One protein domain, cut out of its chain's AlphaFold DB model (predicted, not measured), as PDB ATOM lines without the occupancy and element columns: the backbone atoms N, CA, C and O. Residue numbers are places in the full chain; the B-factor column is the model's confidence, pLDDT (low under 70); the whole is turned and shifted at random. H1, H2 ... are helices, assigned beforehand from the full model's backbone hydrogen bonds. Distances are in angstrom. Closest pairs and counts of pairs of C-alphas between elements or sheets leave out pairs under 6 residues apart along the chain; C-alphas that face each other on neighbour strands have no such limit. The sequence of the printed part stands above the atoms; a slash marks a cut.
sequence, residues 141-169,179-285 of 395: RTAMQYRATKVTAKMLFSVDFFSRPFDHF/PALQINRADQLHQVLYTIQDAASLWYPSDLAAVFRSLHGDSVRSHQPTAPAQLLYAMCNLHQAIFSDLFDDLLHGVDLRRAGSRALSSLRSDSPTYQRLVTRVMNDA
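Overview. This is residues 141 to 169 and 179 to 285 of the 395 residues of an uncharacterized protein of Phytophthora fragariae (UniProt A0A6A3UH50). The longest helix, H4, runs through the middle of a bundle of nearly aligned helices, with the hairpin of H2 and H3 along one side of it, H5 packed on its later part, and H1 and H6 packed toward its opposite ends. H1 to H5 form an up-and-down bundle, each helix running against the one before it in the chain, while H6 follows H5 after a tight link and runs the same way as H5, at a shallow tilt of 26 degrees. The printed part has 136 residues with six named helices, in order H1 to H6, and no named strand; the class is all helix. It is compact, with a radius of gyration of the C-alphas of 14.5 A, and spans 45 by 33 by 28 A.

Along the chain. H4, residues 229 to 251, is 32.9 A long, from C-alpha 229 at (129.522, 176.151, 270.832) to C-alpha 251 at (121.853, 144.349, 267.813). H2, residues 186 to 203, measures 25.6 A, and H3, residues 206 to 222, 23.9 A. H1, residues 141 to 156, begins with C-alpha 141 at (113.770, 137.957, 273.769) and measures 21.8 A. H5, residues 256 to 266, is 15.2 A long. H6, residues 272 to 285, measures 18.7 A and ends with C-alpha 285 at (140.091, 175.162, 269.521).

Arrangement. H4 touches H1 at a shallow tilt of 20 degrees, opposite ways, with the C-alphas of Thr 149 and Leu 250 closest at 6.3 A. With residues 242 to 250 alone H4 touches H5, its hairpin partner, the closest C-alphas being those of Ile 242 and Ala 263, 5.6 A apart. With residues 230 to 238 alone it touches H6, where the C-alphas of Ala 234 and Val 278 are closest at 5.0 A. H2 and H4 are close but not clearly touching, with the C-alphas of Ala 186 and Leu 232 closest at 6.6 A. H3 and H4 are near each other, with 11 pairs of C-alphas within 10 A. H2 and H3 form a helical hairpin at a shallow tilt of 9 degrees, closest at the C-alphas of Ser 201 and Ala 209, 5.0 A. H3 touches H5, running the same way, with the C-alphas of Val 211 and Gly 260 closest at 5.3 A. H1 and H2 only just touch, with 3 pairs of C-alphas within 8 A, the closest being Met 155 and Ile 196 at 7.0 A. H5 and H6 touch only at the corner, and only just, with 3 pairs. H1 and H6 are apart. Every O i to N i+4 pair is within hydrogen-bond range in H1, H2, H3, H4 and H5, and 8 of 10 are in H6.

Size, cuts and confidence. The C-alphas of Ala 143 and Ala 285, the two farthest apart, are 45.8 A apart. Residues 170 to 178 are not printed, and C-alphas 169 and 179 are 16.1 A apart across this cut between H1 and H2. Of the links that are printed whole, H3 to H4 is short and the others are tight. The mean pLDDT of the printed part is 76.6, with residues 141 to 169, 179 to 182 and 225 to 226 under 70.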
ATOM      1  N   ARG A 141     112.515 137.191 273.770       57.84
ATOM      2  CA  ARG A 141     113.770 137.957 273.769       57.84
ATOM      3  C   ARG A 141     114.114 138.543 272.394       57.84
ATOM      4  O   ARG A 141     114.364 139.741 272.309       57.84
ATOM      5  N   THR A 142     114.087 137.745 271.327       56.06
ATOM      6  CA  THR A 142     114.407 138.196 269.958       56.06
ATOM      7  C   THR A 142     113.333 139.128 269.396       56.06
ATOM      8  O   THR A 142     113.655 140.148 268.786       56.06
ATOM      9  N   ALA A 143     112.056 138.871 269.697       57.59
ATOM     10  CA  ALA A 143     110.954 139.772 269.365       57.59
ATOM     11  C   ALA A 143     111.073 141.128 270.091       57.59
ATOM     12  O   ALA A 143     110.785 142.178 269.506       57.59
ATOM     13  N   MET A 144     111.524 141.122 271.351       64.44
ATOM     14  CA  MET A 144     111.820 142.335 272.119       64.44
ATOM     15  C   MET A 144     113.043 143.074 271.563       64.44
ATOM     16  O   MET A 144     112.964 144.285 271.377       64.44
ATOM     17  N   GLN A 145     114.131 142.369 271.237       61.31
ATOM     18  CA  GLN A 145     115.334 142.942 270.620       61.31
ATOM     19  C   GLN A 145     115.016 143.589 269.266       61.31
ATOM     20  O   GLN A 145     115.324 144.760 269.078       61.31
ATOM     21  N   TYR A 146     114.303 142.904 268.364       56.75
ATOM     22  CA  TYR A 146     113.897 143.470 267.072       56.75
ATOM     23  C   TYR A 146     113.071 144.757 267.232       56.75
ATOM     24  O   TYR A 146     113.316 145.747 266.538       56.75
ATOM     25  N   ARG A 147     112.113 144.780 268.173       64.38
ATOM     26  CA  ARG A 147     111.354 145.999 268.501       64.38
ATOM     27  C   ARG A 147     112.267 147.088 269.060       64.38
ATOM     28  O   ARG A 147     112.162 148.225 268.607       64.38
ATOM     29  N   ALA A 148     113.159 146.744 269.988       61.66
ATOM     30  CA  ALA A 148     114.076 147.690 270.608       61.66
ATOM     31  C   ALA A 148     114.985 148.339 269.556       61.66
ATOM     32  O   ALA A 148     114.919 149.546 269.363       61.66
ATOM     33  N   THR A 149     115.719 147.540 268.779       61.16
ATOM     34  CA  THR A 149     116.551 147.981 267.650       61.16
ATOM     35  C   THR A 149     115.779 148.879 266.682       61.16
ATOM     36  O   THR A 149     116.242 149.969 266.349       61.16
ATOM     37  N   LYS A 150     114.570 148.483 266.259       61.88
ATOM     38  CA  LYS A 150     113.768 149.254 265.293       61.88
ATOM     39  C   LYS A 150     113.330 150.624 265.823       61.88
ATOM     40  O   LYS A 150     113.247 151.572 265.042       61.88
ATOM     41  N   VAL A 151     113.056 150.746 267.124       60.31
ATOM     42  CA  VAL A 151     112.732 152.037 267.754       60.31
ATOM     43  C   VAL A 151     114.010 152.835 268.056       60.31
ATOM     44  O   VAL A 151     114.018 154.036 267.797       60.31
ATOM     45  N   THR A 152     115.112 152.196 268.470       62.62
ATOM     46  CA  THR A 152     116.397 152.864 268.754       62.62
ATOM     47  C   THR A 152     116.984 153.485 267.493       62.62
ATOM     48  O   THR A 152     117.309 154.668 267.513       62.62
ATOM     49  N   ALA A 153     117.020 152.748 266.376       62.00
ATOM     50  CA  ALA A 153     117.393 153.284 265.066       62.00
ATOM     51  C   ALA A 153     116.529 154.499 264.698       62.00
ATOM     52  O   ALA A 153     117.042 155.554 264.333       62.00
ATOM     53  N   LYS A 154     115.203 154.394 264.859       61.59
ATOM     54  CA  LYS A 154     114.296 155.503 264.554       61.59
ATOM     55  C   LYS A 154     114.523 156.718 265.459       61.59
ATOM     56  O   LYS A 154     114.399 157.839 264.977       61.59
ATOM     57  N   MET A 155     114.852 156.525 266.736       63.38
ATOM     58  CA  MET A 155     115.165 157.613 267.669       63.38
ATOM     59  C   MET A 155     116.506 158.277 267.337       63.38
ATOM     60  O   MET A 155     116.552 159.501 267.258       63.38
ATOM     61  N   LEU A 156     117.548 157.483 267.065       61.53
ATOM     62  CA  LEU A 156     118.855 157.940 266.580       61.53
ATOM     63  C   LEU A 156     118.726 158.800 265.320       61.53
ATOM     64  O   LEU A 156     119.223 159.919 265.280       61.53
ATOM     65  N   PHE A 157     118.010 158.307 264.309       59.97
ATOM     66  CA  PHE A 157     117.878 158.989 263.018       59.97
ATOM     67  C   PHE A 157     116.814 160.106 263.009       59.97
ATOM     68  O   PHE A 157     116.674 160.798 262.009       59.97
ATOM     69  N   SER A 158     116.078 160.322 264.110       55.81
ATOM     70  CA  SER A 158     115.142 161.457 264.256       55.81
ATOM     71  C   SER A 158     115.777 162.702 264.893       55.81
ATOM     72  O   SER A 158     115.077 163.697 265.098       55.81
ATOM     73  N   VAL A 159     117.065 162.658 265.256       54.72
ATOM     74  CA  VAL A 159     117.752 163.721 266.004       54.72
ATOM     75  C   VAL A 159     119.071 164.084 265.324       54.72
ATOM     76  O   VAL A 159     119.955 163.248 265.176       54.72
ATOM     77  N   ASP A 160     119.216 165.355 264.944       56.88
ATOM     78  CA  ASP A 160     120.438 165.877 264.332       56.88
ATOM     79  C   ASP A 160     121.425 166.364 265.405       56.88
ATOM     80  O   ASP A 160     121.248 167.417 266.022       56.88
ATOM     81  N   PHE A 161     122.478 165.574 265.620       57.06
ATOM     82  CA  PHE A 161     123.622 165.897 266.478       57.06
ATOM     83  C   PHE A 161     124.784 166.562 265.693       57.06
ATOM     84  O   PHE A 161     125.896 166.678 266.206       57.06
ATOM     85  N   PHE A 162     124.525 167.042 264.469       50.97
ATOM     86  CA  PHE A 162     125.412 167.755 263.532       50.97
ATOM     87  C   PHE A 162     126.568 166.977 262.886       50.97
ATOM     88  O   PHE A 162     127.112 167.454 261.883       50.97
ATOM     89  N   SER A 163     126.932 165.772 263.338       41.94
ATOM     90  CA  SER A 163     127.874 164.916 262.596       41.94
ATOM     91  C   SER A 163     127.160 163.955 261.639       41.94
ATOM     92  O   SER A 163     127.113 162.753 261.869       41.94
ATOM     93  N   ARG A 164     126.705 164.527 260.510       34.75
ATOM     94  CA  ARG A 164     126.188 163.874 259.281       34.75
ATOM     95  C   ARG A 164     125.038 162.868 259.501       34.75
ATOM     96  O   ARG A 164     125.286 161.785 260.024       34.75
ATOM     97  N   PRO A 165     123.815 163.138 259.009       36.12
ATOM     98  CA  PRO A 165     122.731 162.165 259.112       36.12
ATOM     99  C   PRO A 165     123.065 160.848 258.386       36.12
ATOM    100  O   PRO A 165     123.791 160.815 257.387       36.12
ATOM    101  N   PHE A 166     122.528 159.745 258.911       33.97
ATOM    102  CA  PHE A 166     122.676 158.394 258.364       33.97
ATOM    103  C   PHE A 166     121.720 158.178 257.162       33.97
ATOM    104  O   PHE A 166     120.921 157.242 257.158       33.97
ATOM    105  N   ASP A 167     121.812 159.036 256.138       29.77
ATOM    106  CA  ASP A 167     120.903 159.191 254.973       29.77
ATOM    107  C   ASP A 167     120.707 157.943 254.070       29.77
ATOM    108  O   ASP A 167     120.226 158.051 252.940       29.77
ATOM    109  N   HIS A 168     121.162 156.753 254.468       31.95
ATOM    110  CA  HIS A 168     121.340 155.592 253.582       31.95
ATOM    111  C   HIS A 168     120.613 154.313 254.036       31.95
ATOM    112  O   HIS A 168     120.926 153.231 253.546       31.95
ATOM    113  N   PHE A 169     119.604 154.427 254.911       29.25
ATOM    114  CA  PHE A 169     118.722 153.305 255.283       29.25
ATOM    115  C   PHE A 169     117.229 153.496 254.958       29.25
ATOM    116  O   PHE A 169     116.433 152.600 255.235       29.25
ATOM    117  N   PRO A 179     115.929 168.779 259.495       45.91
ATOM    118  CA  PRO A 179     115.908 168.154 260.815       45.91
ATOM    119  C   PRO A 179     115.244 169.051 261.861       45.91
ATOM    120  O   PRO A 179     115.633 170.199 262.078       45.91
ATOM    121  N   ALA A 180     114.199 168.518 262.497       47.78
ATOM    122  CA  ALA A 180     113.213 169.318 263.225       47.78
ATOM    123  C   ALA A 180     113.743 169.994 264.507       47.78
ATOM    124  O   ALA A 180     113.049 170.834 265.086       47.78
ATOM    125  N   LEU A 181     114.943 169.618 264.960       54.22
ATOM    126  CA  LEU A 181     115.598 170.085 266.181       54.22
ATOM    127  C   LEU A 181     117.103 170.269 265.930       54.22
ATOM    128  O   LEU A 181     117.876 169.329 266.072       54.22
ATOM    129  N   GLN A 182     117.520 171.492 265.599       63.44
ATOM    130  CA  GLN A 182     118.935 171.878 265.593       63.44
ATOM    131  C   GLN A 182     119.397 172.244 267.011       63.44
ATOM    132  O   GLN A 182     118.890 173.203 267.604       63.44
ATOM    133  N   ILE A 183     120.367 171.497 267.540       74.50
ATOM    134  CA  ILE A 183     120.913 171.628 268.901       74.50
ATOM    135  C   ILE A 183     121.991 172.730 268.958       74.50
ATOM    136  O   ILE A 183     123.186 172.462 269.039       74.50
ATOM    137  N   ASN A 184     121.578 173.997 268.903       79.81
ATOM    138  CA  ASN A 184     122.491 175.150 268.931       79.81
ATOM    139  C   ASN A 184     122.818 175.646 270.357       79.81
ATOM    140  O   ASN A 184     123.591 176.592 270.515       79.81
ATOM    141  N   ARG A 185     122.213 175.052 271.398       81.75
ATOM    142  CA  ARG A 185     122.423 175.376 272.822       81.75
ATOM    143  C   ARG A 185     122.283 174.148 273.731       81.75
ATOM    144  O   ARG A 185     121.632 173.170 273.363       81.75
ATOM    145  N   ALA A 186     122.821 174.231 274.950       84.75
ATOM    146  CA  ALA A 186     122.734 173.157 275.942       84.75
ATOM    147  C   ALA A 186     121.290 172.859 276.400       84.75
ATOM    148  O   ALA A 186     120.936 171.692 276.547       84.75
ATOM    149  N   ASP A 187     120.413 173.865 276.526       83.94
ATOM    150  CA  ASP A 187     118.990 173.646 276.847       83.94
ATOM    151  C   ASP A 187     118.277 172.804 275.777       83.94
ATOM    152  O   ASP A 187     117.448 171.950 276.099       83.94
ATOM    153  N   GLN A 188     118.666 172.965 274.509       83.44
ATOM    154  CA  GLN A 188     118.164 172.143 273.410       83.44
ATOM    155  C   GLN A 188     118.704 170.705 273.482       83.44
ATOM    156  O   GLN A 188     117.949 169.772 273.212       83.44
ATOM    157  N   LEU A 189     119.965 170.511 273.896       85.56
ATOM    158  CA  LEU A 189     120.551 169.181 274.104       85.56
ATOM    159  C   LEU A 189     119.833 168.446 275.241       85.56
ATOM    160  O   LEU A 189     119.403 167.309 275.060       85.56
ATOM    161  N   HIS A 190     119.617 169.107 276.382       88.06
ATOM    162  CA  HIS A 190     118.856 168.533 277.494       88.06
ATOM    163  C   HIS A 190     117.415 168.208 277.080       88.06
ATOM    164  O   HIS A 190     116.936 167.114 277.363       88.06
ATOM    165  N   GLN A 191     116.732 169.092 276.342       84.38
ATOM    166  CA  GLN A 191     115.367 168.835 275.866       84.38
ATOM    167  C   GLN A 191     115.292 167.648 274.886       84.38
ATOM    168  O   GLN A 191     114.326 166.879 274.925       84.38
ATOM    169  N   VAL A 192     116.302 167.471 274.031       83.88
ATOM    170  CA  VAL A 192     116.451 166.300 273.152       83.88
ATOM    171  C   VAL A 192     116.670 165.028 273.971       83.88
ATOM    172  O   VAL A 192     115.924 164.063 273.805       83.88
ATOM    173  N   LEU A 193     117.625 165.033 274.904       87.75
ATOM    174  CA  LEU A 193     117.949 163.877 275.745       87.75
ATOM    175  C   LEU A 193     116.788 163.494 276.678       87.75
ATOM    176  O   LEU A 193     116.512 162.308 276.845       87.75
ATOM    177  N   TYR A 194     116.041 164.471 277.199       86.25
ATOM    178  CA  TYR A 194     114.779 164.249 277.907       86.25
ATOM    179  C   TYR A 194     113.742 163.564 277.007       86.25
ATOM    180  O   TYR A 194     113.089 162.618 277.432       86.25
ATOM    181  N   THR A 195     113.590 164.005 275.754       82.69
ATOM    182  CA  THR A 195     112.614 163.410 274.816       82.69
ATOM    183  C   THR A 195     112.997 161.973 274.453       82.69
ATOM    184  O   THR A 195     112.133 161.100 274.384       82.69
ATOM    185  N   ILE A 196     114.298 161.709 274.290       82.44
ATOM    186  CA  ILE A 196     114.856 160.361 274.124       82.44
ATOM    187  C   ILE A 196     114.549 159.501 275.361       82.44
ATOM    188  O   ILE A 196     114.063 158.383 275.221       82.44
ATOM    189  N   GLN A 197     114.768 160.025 276.568       87.06
ATOM    190  CA  GLN A 197     114.494 159.349 277.840       87.06
ATOM    191  C   GLN A 197     113.000 159.028 278.048       87.06
ATOM    192  O   GLN A 197     112.656 157.924 278.471       87.06
ATOM    193  N   ASP A 198     112.116 159.985 277.771       81.12
ATOM    194  CA  ASP A 198     110.663 159.870 277.928       81.12
ATOM    195  C   ASP A 198     110.107 158.797 276.979       81.12
ATOM    196  O   ASP A 198     109.498 157.822 277.426       81.12
ATOM    197  N   ALA A 199     110.471 158.870 275.693       78.38
ATOM    198  CA  ALA A 199     110.185 157.819 274.720       78.38
ATOM    199  C   ALA A 199     110.787 156.464 275.139       78.38
ATOM    200  O   ALA A 199     110.121 155.434 275.026       78.38
ATOM    201  N   ALA A 200     112.012 156.444 275.673       81.44
ATOM    202  CA  ALA A 200     112.654 155.214 276.117       81.44
ATOM    203  C   ALA A 200     111.887 154.513 277.253       81.44
ATOM    204  O   ALA A 200     111.782 153.288 277.245       81.44
ATOM    205  N   SER A 201     111.301 155.269 278.189       83.19
ATOM    206  CA  SER A 201     110.450 154.710 279.252       83.19
ATOM    207  C   SER A 201     109.107 154.151 278.775       83.19
ATOM    208  O   SER A 201     108.497 153.361 279.491       83.19
ATOM    209  N   LEU A 202     108.663 154.525 277.570       77.94
ATOM    210  CA  LEU A 202     107.415 154.053 276.967       77.94
ATOM    211  C   LEU A 202     107.611 152.796 276.099       77.94
ATOM    212  O   LEU A 202     106.690 151.991 275.983       77.94
ATOM    213  N   TRP A 203     108.787 152.632 275.480       75.44
ATOM    214  CA  TRP A 203     109.022 151.610 274.446       75.44
ATOM    215  C   TRP A 203     110.032 150.506 274.804       75.44
ATOM    216  O   TRP A 203     110.083 149.505 274.087       75.44
ATOM    217  N   TYR A 204     110.810 150.639 275.885       76.12
ATOM    218  CA  TYR A 204     111.856 149.673 276.264       76.12
ATOM    219  C   TYR A 204     111.693 149.110 277.688       76.12
ATOM    220  O   TYR A 204     110.991 149.697 278.512       76.12
ATOM    221  N   PRO A 205     112.398 148.009 278.026       80.88
ATOM    222  CA  PRO A 205     112.557 147.561 279.408       80.88
ATOM    223  C   PRO A 205     113.113 148.643 280.346       80.88
ATOM    224  O   PRO A 205     113.900 149.506 279.939       80.88
ATOM    225  N   SER A 206     112.767 148.523 281.632       82.44
ATOM    226  CA  SER A 206     113.182 149.405 282.736       82.44
ATOM    227  C   SER A 206     114.670 149.739 282.747       82.44
ATOM    228  O   SER A 206     115.039 150.884 283.013       82.44
ATOM    229  N   ASP A 207     115.501 148.738 282.462       82.38
ATOM    230  CA  ASP A 207     116.955 148.794 282.575       82.38
ATOM    231  C   ASP A 207     117.552 149.619 281.421       82.38
ATOM    232  O   ASP A 207     118.382 150.493 281.663       82.38
ATOM    233  N   LEU A 208     117.046 149.473 280.190       81.56
ATOM    234  CA  LEU A 208     117.445 150.326 279.061       81.56
ATOM    235  C   LEU A 208     116.932 151.767 279.240       81.56
ATOM    236  O   LEU A 208     117.674 152.728 279.036       81.56
ATOM    237  N   ALA A 209     115.700 151.939 279.729       86.81
ATOM    238  CA  ALA A 209     115.178 153.251 280.118       86.81
ATOM    239  C   ALA A 209     115.933 153.876 281.314       86.81
ATOM    240  O   ALA A 209     115.887 155.092 281.516       86.81
ATOM    241  N   ALA A 210     116.633 153.083 282.133       88.62
ATOM    242  CA  ALA A 210     117.541 153.586 283.163       88.62
ATOM    243  C   ALA A 210     118.850 154.116 282.557       88.62
ATOM    244  O   ALA A 210     119.299 155.174 282.985       88.62
ATOM    245  N   VAL A 211     119.397 153.484 281.507       89.12
ATOM    246  CA  VAL A 211     120.568 154.012 280.774       89.12
ATOM    247  C   VAL A 211     120.276 155.406 280.217       89.12
ATOM    248  O   VAL A 211     121.001 156.350 280.525       89.12
ATOM    249  N   PHE A 212     119.174 155.583 279.478       89.19
ATOM    250  CA  PHE A 212     118.810 156.899 278.932       89.19
ATOM    251  C   PHE A 212     118.537 157.951 280.025       89.19
ATOM    252  O   PHE A 212     118.929 159.107 279.858       89.19
ATOM    253  N   ARG A 213     117.949 157.564 281.171       91.81
ATOM    254  CA  ARG A 213     117.816 158.443 282.356       91.81
ATOM    255  C   ARG A 213     119.168 158.869 282.918       91.81
ATOM    256  O   ARG A 213     119.347 160.041 283.234       91.81
ATOM    257  N   SER A 214     120.120 157.948 283.029       91.94
ATOM    258  CA  SER A 214     121.460 158.247 283.533       91.94
ATOM    259  C   SER A 214     122.261 159.135 282.574       91.94
ATOM    260  O   SER A 214     122.919 160.058 283.046       91.94
ATOM    261  N   LEU A 215     122.154 158.923 281.255       90.00
ATOM    262  CA  LEU A 215     122.802 159.757 280.231       90.00
ATOM    263  C   LEU A 215     122.235 161.190 280.214       90.00
ATOM    264  O   LEU A 215     122.992 162.156 280.287       90.00
ATOM    265  N   HIS A 216     120.906 161.348 280.200       90.94
ATOM    266  CA  HIS A 216     120.267 162.665 280.301       90.94
ATOM    267  C   HIS A 216     120.587 163.355 281.640       90.94
ATOM    268  O   HIS A 216     120.960 164.527 281.662       90.94
ATOM    269  N   GLY A 217     120.500 162.619 282.752       90.69
ATOM    270  CA  GLY A 217     120.813 163.134 284.083       90.69
ATOM    271  C   GLY A 217     122.278 163.539 284.256       90.69
ATOM    272  O   GLY A 217     122.552 164.450 285.032       90.69
ATOM    273  N   ASP A 218     123.215 162.908 283.542       88.19
ATOM    274  CA  ASP A 218     124.601 163.376 283.492       88.19
ATOM    275  C   ASP A 218     124.755 164.626 282.636       88.19
ATOM    276  O   ASP A 218     125.353 165.594 283.094       88.19
ATOM    277  N   SER A 219     124.119 164.675 281.460       86.69
ATOM    278  CA  SER A 219     124.109 165.885 280.638       86.69
ATOM    279  C   SER A 219     123.676 167.119 281.446       86.69
ATOM    280  O   SER A 219     124.388 168.122 281.444       86.69
ATOM    281  N   VAL A 220     122.596 167.016 282.227       87.00
ATOM    282  CA  VAL A 220     122.093 168.107 283.089       87.00
ATOM    283  C   VAL A 220     123.063 168.511 284.217       87.00
ATOM    284  O   VAL A 220     123.028 169.657 284.655       87.00
ATOM    285  N   ARG A 221     123.948 167.617 284.687       84.50
ATOM    286  CA  ARG A 221     125.008 167.963 285.660       84.50
ATOM    287  C   ARG A 221     126.236 168.580 284.993       84.50
ATOM    288  O   ARG A 221     126.833 169.504 285.538       84.50
ATOM    289  N   SER A 222     126.625 168.035 283.844       76.19
ATOM    290  CA  SER A 222     127.944 168.231 283.236       76.19
ATOM    291  C   SER A 222     128.020 169.423 282.270       76.19
ATOM    292  O   SER A 222     129.118 169.797 281.863       76.19
ATOM    293  N   HIS A 223     126.890 170.038 281.893       73.75
ATOM    294  CA  HIS A 223     126.850 171.165 280.951       73.75
ATOM    295  C   HIS A 223     126.123 172.363 281.568       73.75
ATOM    296  O   HIS A 223     125.023 172.226 282.095       73.75
ATOM    297  N   GLN A 224     126.701 173.560 281.444       70.75
ATOM    298  CA  GLN A 224     126.006 174.805 281.782       70.75
ATOM    299  C   GLN A 224     125.336 175.424 280.539       70.75
ATOM    300  O   GLN A 224     125.852 175.265 279.430       70.75
ATOM    301  N   PRO A 225     124.239 176.200 280.694       68.12
ATOM    302  CA  PRO A 225     123.568 176.891 279.582       68.12
ATOM    303  C   PRO A 225     124.468 177.830 278.760       68.12
ATOM    304  O   PRO A 225     124.153 178.150 277.617       68.12
ATOM    305  N   THR A 226     125.583 178.268 279.346       68.69
ATOM    306  CA  THR A 226     126.603 179.169 278.789       68.69
ATOM    307  C   THR A 226     127.781 178.446 278.118       68.69
ATOM    308  O   THR A 226     128.775 179.090 277.782       68.69
ATOM    309  N   ALA A 227     127.706 177.123 277.923       72.62
ATOM    310  CA  ALA A 227     128.766 176.337 277.289       72.62
ATOM    311  C   ALA A 227     129.164 176.881 275.893       72.62
ATOM    312  O   ALA A 227     128.281 177.192 275.087       72.62
ATOM    313  N   PRO A 228     130.472 176.951 275.556       79.06
ATOM    314  CA  PRO A 228     130.927 177.316 274.214       79.06
ATOM    315  C   PRO A 228     130.349 176.395 273.133       79.06
ATOM    316  O   PRO A 228     130.205 175.191 273.348       79.06
ATOM    317  N   ALA A 229     130.090 176.930 271.938       79.50
ATOM    318  CA  ALA A 229     129.522 176.151 270.832       79.50
ATOM    319  C   ALA A 229     130.393 174.934 270.460       79.50
ATOM    320  O   ALA A 229     129.869 173.861 270.182       79.50
ATOM    321  N   GLN A 230     131.721 175.070 270.528       81.12
ATOM    322  CA  GLN A 230     132.682 173.983 270.318       81.12
ATOM    323  C   GLN A 230     132.478 172.836 271.319       81.12
ATOM    324  O   GLN A 230     132.461 171.674 270.916       81.12
ATOM    325  N   LEU A 231     132.260 173.163 272.600       83.19
ATOM    326  CA  LEU A 231     131.971 172.181 273.647       83.19
ATOM    327  C   LEU A 231     130.617 171.508 273.404       83.19
ATOM    328  O   LEU A 231     130.501 170.296 273.550       83.19
ATOM    329  N   LEU A 232     129.605 172.268 272.977       84.56
ATOM    330  CA  LEU A 232     128.298 171.707 272.646       84.56
ATOM    331  C   LEU A 232     128.383 170.705 271.484       84.56
ATOM    332  O   LEU A 232     127.900 169.585 271.628       84.56
ATOM    333  N   TYR A 233     129.030 171.058 270.367       82.06
ATOM    334  CA  TYR A 233     129.199 170.140 269.232       82.06
ATOM    335  C   TYR A 233     130.021 168.899 269.607       82.06
ATOM    336  O   TYR A 233     129.663 167.785 269.225       82.06
ATOM    337  N   ALA A 234     131.084 169.067 270.397       84.31
ATOM    338  CA  ALA A 234     131.862 167.960 270.942       84.31
ATOM    339  C   ALA A 234     131.005 166.995 271.781       84.31
ATOM    340  O   ALA A 234     131.067 165.779 271.596       84.31
ATOM    341  N   MET A 235     130.154 167.530 272.660       86.19
ATOM    342  CA  MET A 235     129.265 166.717 273.489       86.19
ATOM    343  C   MET A 235     128.112 166.098 272.685       86.19
ATOM    344  O   MET A 235     127.737 164.964 272.975       86.19
ATOM    345  N   CYS A 236     127.596 166.755 271.641       84.25
ATOM    346  CA  CYS A 236     126.662 166.138 270.689       84.25
ATOM    347  C   CYS A 236     127.291 164.910 270.007       84.25
ATOM    348  O   CYS A 236     126.690 163.836 270.015       84.25
ATOM    349  N   ASN A 237     128.532 165.029 269.520       84.38
ATOM    350  CA  ASN A 237     129.278 163.908 268.936       84.38
ATOM    351  C   ASN A 237     129.510 162.770 269.946       84.38
ATOM    352  O   ASN A 237     129.399 161.599 269.585       84.38
ATOM    353  N   LEU A 238     129.796 163.092 271.215       88.94
ATOM    354  CA  LEU A 238     129.949 162.094 272.279       88.94
ATOM    355  C   LEU A 238     128.644 161.325 272.545       88.94
ATOM    356  O   LEU A 238     128.674 160.100 272.641       88.94
ATOM    357  N   HIS A 239     127.497 162.010 272.614       88.06
ATOM    358  CA  HIS A 239     126.201 161.341 272.777       88.06
ATOM    359  C   HIS A 239     125.839 160.498 271.544       88.06
ATOM    360  O   HIS A 239     125.382 159.368 271.705       88.06
ATOM    361  N   GLN A 240     126.105 160.983 270.323       84.88
ATOM    362  CA  GLN A 240     125.901 160.214 269.087       84.88
ATOM    363  C   GLN A 240     126.762 158.939 269.053       84.88
ATOM    364  O   GLN A 240     126.254 157.877 268.689       84.88
ATOM    365  N   ALA A 241     128.027 159.008 269.482       85.88
ATOM    366  CA  ALA A 241     128.896 157.837 269.608       85.88
ATOM    367  C   ALA A 241     128.342 156.832 270.633       85.88
ATOM    368  O   ALA A 241     128.120 155.675 270.296       85.88
ATOM    369  N   ILE A 242     128.008 157.291 271.845       90.12
ATOM    370  CA  ILE A 242     127.461 156.442 272.918       90.12
ATOM    371  C   ILE A 242     126.143 155.770 272.512       90.12
ATOM    372  O   ILE A 242     125.921 154.604 272.832       90.12
ATOM    373  N   PHE A 243     125.259 156.477 271.804       87.56
ATOM    374  CA  PHE A 243     124.019 155.887 271.302       87.56
ATOM    375  C   PHE A 243     124.247 154.911 270.139       87.56
ATOM    376  O   PHE A 243     123.451 153.985 269.988       87.56
ATOM    377  N   SER A 244     125.317 155.080 269.355       83.69
ATOM    378  CA  SER A 244     125.718 154.121 268.316       83.69
ATOM    379  C   SER A 244     126.267 152.836 268.947       83.69
ATOM    380  O   SER A 244     125.754 151.760 268.656       83.69
ATOM    381  N   ASP A 245     127.192 152.955 269.908       86.62
ATOM    382  CA  ASP A 245     127.709 151.827 270.698       86.62
ATOM    383  C   ASP A 245     126.562 151.052 271.385       86.62
ATOM    384  O   ASP A 245     126.510 149.823 271.358       86.62
ATOM    385  N   LEU A 246     125.595 151.773 271.972       85.88
ATOM    386  CA  LEU A 246     124.416 151.191 272.626       85.88
ATOM    387  C   LEU A 246     123.454 150.513 271.633       85.88
ATOM    388  O   LEU A 246     122.775 149.555 271.996       85.88
ATOM    389  N   PHE A 247     123.372 150.994 270.392       83.12
ATOM    390  CA  PHE A 247     122.575 150.373 269.334       83.12
ATOM    391  C   PHE A 247     123.215 149.077 268.826       83.12
ATOM    392  O   PHE A 247     122.518 148.067 268.701       83.12
ATOM    393  N   ASP A 248     124.534 149.070 268.626       81.75
ATOM    394  CA  ASP A 248     125.280 147.863 268.265       81.75
ATOM    395  C   ASP A 248     125.242 146.821 269.397       81.75
ATOM    396  O   ASP A 248     125.066 145.631 269.132       81.75
ATOM    397  N   ASP A 249     125.292 147.241 270.663       85.25
ATOM    398  CA  ASP A 249     125.084 146.353 271.815       85.25
ATOM    399  C   ASP A 249     123.696 145.687 271.813       85.25
ATOM    400  O   ASP A 249     123.573 144.499 272.125       85.25
ATOM    401  N   LEU A 250     122.647 146.426 271.433       81.75
ATOM    402  CA  LEU A 250     121.286 145.891 271.311       81.75
ATOM    403  C   LEU A 250     121.148 144.926 270.125       81.75
ATOM    404  O   LEU A 250     120.498 143.888 270.272       81.75
ATOM    405  N   LEU A 251     121.785 145.230 268.986       77.62
ATOM    406  CA  LEU A 251     121.853 144.349 267.813       77.62
ATOM    407  C   LEU A 251     122.514 143.006 268.139       77.62
ATOM    408  O   LEU A 251     121.958 141.957 267.820       77.62
ATOM    409  N   HIS A 252     123.663 143.031 268.814       83.56
ATOM    410  CA  HIS A 252     124.417 141.828 269.184       83.56
ATOM    411  C   HIS A 252     123.904 141.167 270.479       83.56
ATOM    412  O   HIS A 252     124.483 140.197 270.967       83.56
ATOM    413  N   GLY A 253     122.797 141.667 271.041       82.06
ATOM    414  CA  GLY A 253     122.092 141.058 272.166       82.06
ATOM    415  C   GLY A 253     122.838 141.084 273.503       82.06
ATOM    416  O   GLY A 253     122.563 140.236 274.364       82.06
ATOM    417  N   VAL A 254     123.753 142.042 273.666       87.12
ATOM    418  CA  VAL A 254     124.569 142.246 274.867       87.12
ATOM    419  C   VAL A 254     123.682 142.543 276.081       87.12
ATOM    420  O   VAL A 254     122.605 143.128 275.975       87.12
ATOM    421  N   ASP A 255     124.138 142.125 277.263       86.31
ATOM    422  CA  ASP A 255     123.478 142.445 278.526       86.31
ATOM    423  C   ASP A 255     123.335 143.967 278.734       86.31
ATOM    424  O   ASP A 255     124.308 144.721 278.654       86.31
ATOM    425  N   LEU A 256     122.116 144.405 279.065       82.06
ATOM    426  CA  LEU A 256     121.764 145.821 279.203       82.06
ATOM    427  C   LEU A 256     122.530 146.523 280.329       82.06
ATOM    428  O   LEU A 256     122.772 147.728 280.237       82.06
ATOM    429  N   ARG A 257     122.938 145.798 281.380       85.69
ATOM    430  CA  ARG A 257     123.718 146.381 282.479       85.69
ATOM    431  C   ARG A 257     125.152 146.632 282.033       85.69
ATOM    432  O   ARG A 257     125.648 147.734 282.238       85.69
ATOM    433  N   ARG A 258     125.783 145.683 281.332       87.62
ATOM    434  CA  ARG A 258     127.102 145.870 280.698       87.62
ATOM    435  C   ARG A 258     127.093 146.986 279.649       87.62
ATOM    436  O   ARG A 258     127.999 147.819 279.656       87.62
ATOM    437  N   ALA A 259     126.071 147.036 278.794       86.50
ATOM    438  CA  ALA A 259     125.894 148.104 277.809       86.50
ATOM    439  C   ALA A 259     125.755 149.478 278.490       86.50
ATOM    440  O   ALA A 259     126.513 150.405 278.201       86.50
ATOM    441  N   GLY A 260     124.874 149.583 279.491       86.81
ATOM    442  CA  GLY A 260     124.693 150.788 280.301       86.81
ATOM    443  C   GLY A 260     125.952 151.227 281.053       86.81
ATOM    444  O   GLY A 260     126.286 152.411 281.052       86.81
ATOM    445  N   SER A 261     126.695 150.290 281.648       89.81
ATOM    446  CA  SER A 261     127.971 150.583 282.310       89.81
ATOM    447  C   SER A 261     129.017 151.127 281.338       89.81
ATOM    448  O   SER A 261     129.728 152.062 281.699       89.81
ATOM    449  N   ARG A 262     129.102 150.608 280.103       89.81
ATOM    450  CA  ARG A 262     130.004 151.159 279.077       89.81
ATOM    451  C   ARG A 262     129.558 152.537 278.602       89.81
ATOM    452  O   ARG A 262     130.381 153.445 278.609       89.81
ATOM    453  N   ALA A 263     128.274 152.724 278.300       90.31
ATOM    454  CA  ALA A 263     127.714 154.020 277.911       90.31
ATOM    455  C   ALA A 263     128.009 155.123 278.950       90.31
ATOM    456  O   ALA A 263     128.427 156.224 278.595       90.31
ATOM    457  N   LEU A 264     127.867 154.810 280.243       89.88
ATOM    458  CA  LEU A 264     128.171 155.737 281.339       89.88
ATOM    459  C   LEU A 264     129.674 155.878 281.625       89.88
ATOM    460  O   LEU A 264     130.101 156.933 282.082       89.88
ATOM    461  N   SER A 265     130.487 154.858 281.336       92.06
ATOM    462  CA  SER A 265     131.951 154.971 281.384       92.06
ATOM    463  C   SER A 265     132.476 155.899 280.281       92.06
ATOM    464  O   SER A 265     133.339 156.733 280.537       92.06
ATOM    465  N   SER A 266     131.896 155.837 279.076       91.50
ATOM    466  CA  SER A 266     132.258 156.705 277.947       91.50
ATOM    467  C   SER A 266     132.015 158.197 278.217       91.50
ATOM    468  O   SER A 266     132.759 159.016 277.679       91.50
ATOM    469  N   LEU A 267     131.043 158.561 279.067       89.88
ATOM    470  CA  LEU A 267     130.796 159.954 279.481       89.88
ATOM    471  C   LEU A 267     131.853 160.540 280.432       89.88
ATOM    472  O   LEU A 267     131.899 161.759 280.592       89.88
ATOM    473  N   ARG A 268     132.675 159.717 281.090       89.88
ATOM    474  CA  ARG A 268     133.654 160.217 282.064       89.88
ATOM    475  C   ARG A 268     134.816 160.927 281.368       89.88
ATOM    476  O   ARG A 268     135.246 160.509 280.297       89.88
ATOM    477  N   SER A 269     135.370 161.961 281.999       86.25
ATOM    478  CA  SER A 269     136.456 162.780 281.436       86.25
ATOM    479  C   SER A 269     137.799 162.049 281.277       86.25
ATOM    480  O   SER A 269     138.639 162.468 280.478       86.25
ATOM    481  N   ASP A 270     137.994 160.942 281.994       88.06
ATOM    482  CA  ASP A 270     139.117 160.011 281.853       88.06
ATOM    483  C   ASP A 270     138.923 158.993 280.713       88.06
ATOM    484  O   ASP A 270     139.884 158.333 280.313       88.06
ATOM    485  N   SER A 271     137.716 158.870 280.144       91.25
ATOM    486  CA  SER A 271     137.440 157.889 279.093       91.25
ATOM    487  C   SER A 271     138.152 158.254 277.780       91.25
ATOM    488  O   SER A 271     138.155 159.420 277.365       91.25
ATOM    489  N   PRO A 272     138.694 157.269 277.037       87.69
ATOM    490  CA  PRO A 272     139.350 157.537 275.759       87.69
ATOM    491  C   PRO A 272     138.369 158.080 274.711       87.69
ATOM    492  O   PRO A 272     138.783 158.726 273.752       87.69
ATOM    493  N   THR A 273     137.063 157.838 274.851       87.31
ATOM    494  CA  THR A 273     136.039 158.374 273.943       87.31
ATOM    495  C   THR A 273     135.738 159.841 274.257       87.31
ATOM    496  O   THR A 273     135.723 160.655 273.334       87.31
ATOM    497  N   TYR A 274     135.639 160.214 275.537       89.56
ATOM    498  CA  TYR A 274     135.528 161.613 275.961       89.56
ATOM    499  C   TYR A 274     136.771 162.414 275.563       89.56
ATOM    500  O   TYR A 274     136.664 163.465 274.934       89.56
ATOM    501  N   GLN A 275     137.969 161.896 275.849       87.50
ATOM    502  CA  GLN A 275     139.224 162.578 275.523       87.50
ATOM    503  C   GLN A 275     139.369 162.850 274.018       87.50
ATOM    504  O   GLN A 275     139.768 163.949 273.627       87.50
ATOM    505  N   ARG A 276     139.000 161.883 273.164       87.00
ATOM    506  CA  ARG A 276     139.071 162.022 271.698       87.00
ATOM    507  C   ARG A 276     138.010 162.957 271.114       87.00
ATOM    508  O   ARG A 276     138.322 163.649 270.149       87.00
ATOM    509  N   LEU A 277     136.789 162.969 271.654       84.31
ATOM    510  CA  LEU A 277     135.667 163.742 271.096       84.31
ATOM    511  C   LEU A 277     135.482 165.124 271.737       84.31
ATOM    512  O   LEU A 277     134.916 166.005 271.096       84.31
ATOM    513  N   VAL A 278     135.966 165.322 272.966       84.44
ATOM    514  CA  VAL A 278     135.729 166.528 273.775       84.44
ATOM    515  C   VAL A 278     137.027 167.231 274.133       84.44
ATOM    516  O   VAL A 278     137.268 168.335 273.645       84.44
ATOM    517  N   THR A 279     137.896 166.595 274.924       82.44
ATOM    518  CA  THR A 279     139.142 167.225 275.394       82.44
ATOM    519  C   THR A 279     140.021 167.654 274.222       82.44
ATOM    520  O   THR A 279     140.505 168.783 274.195       82.44
ATOM    521  N   ARG A 280     140.154 166.801 273.196       77.75
ATOM    522  CA  ARG A 280     140.870 167.142 271.963       77.75
ATOM    523  C   ARG A 280     140.249 168.332 271.228       77.75
ATOM    524  O   ARG A 280     140.975 169.253 270.892       77.75
ATOM    525  N   VAL A 281     138.932 168.343 271.009       78.62
ATOM    526  CA  VAL A 281     138.253 169.429 270.271       78.62
ATOM    527  C   VAL A 281     138.401 170.770 270.993       78.62
ATOM    528  O   VAL A 281     138.620 171.794 270.349       78.62
ATOM    529  N   MET A 282     138.341 170.768 272.327       80.31
ATOM    530  CA  MET A 282     138.562 171.972 273.130       80.31
ATOM    531  C   MET A 282     140.026 172.428 273.100       80.31
ATOM    532  O   MET A 282     140.277 173.619 272.925       80.31
ATOM    533  N   ASN A 283     140.988 171.505 273.189       78.62
ATOM    534  CA  ASN A 283     142.413 171.823 273.067       78.62
ATOM    535  C   ASN A 283     142.753 172.374 271.673       78.62
ATOM    536  O   ASN A 283     143.365 173.435 271.577       78.62
ATOM    537  N   ASP A 284     142.295 171.716 270.605       74.94
ATOM    538  CA  ASP A 284     142.499 172.137 269.213       74.94
ATOM    539  C   ASP A 284     141.867 173.528 268.958       74.94
ATOM    540  O   ASP A 284     142.450 174.360 268.259       74.94
ATOM    541  N   ALA A 285     140.722 173.839 269.585       74.50
ATOM    542  CA  ALA A 285     140.091 175.162 269.521       74.50
ATOM    543  C   ALA A 285     140.858 176.253 270.298       74.50
ATOM    544  O   ALA A 285     140.976 177.381 269.813       74.50
TER     545      ALA A 285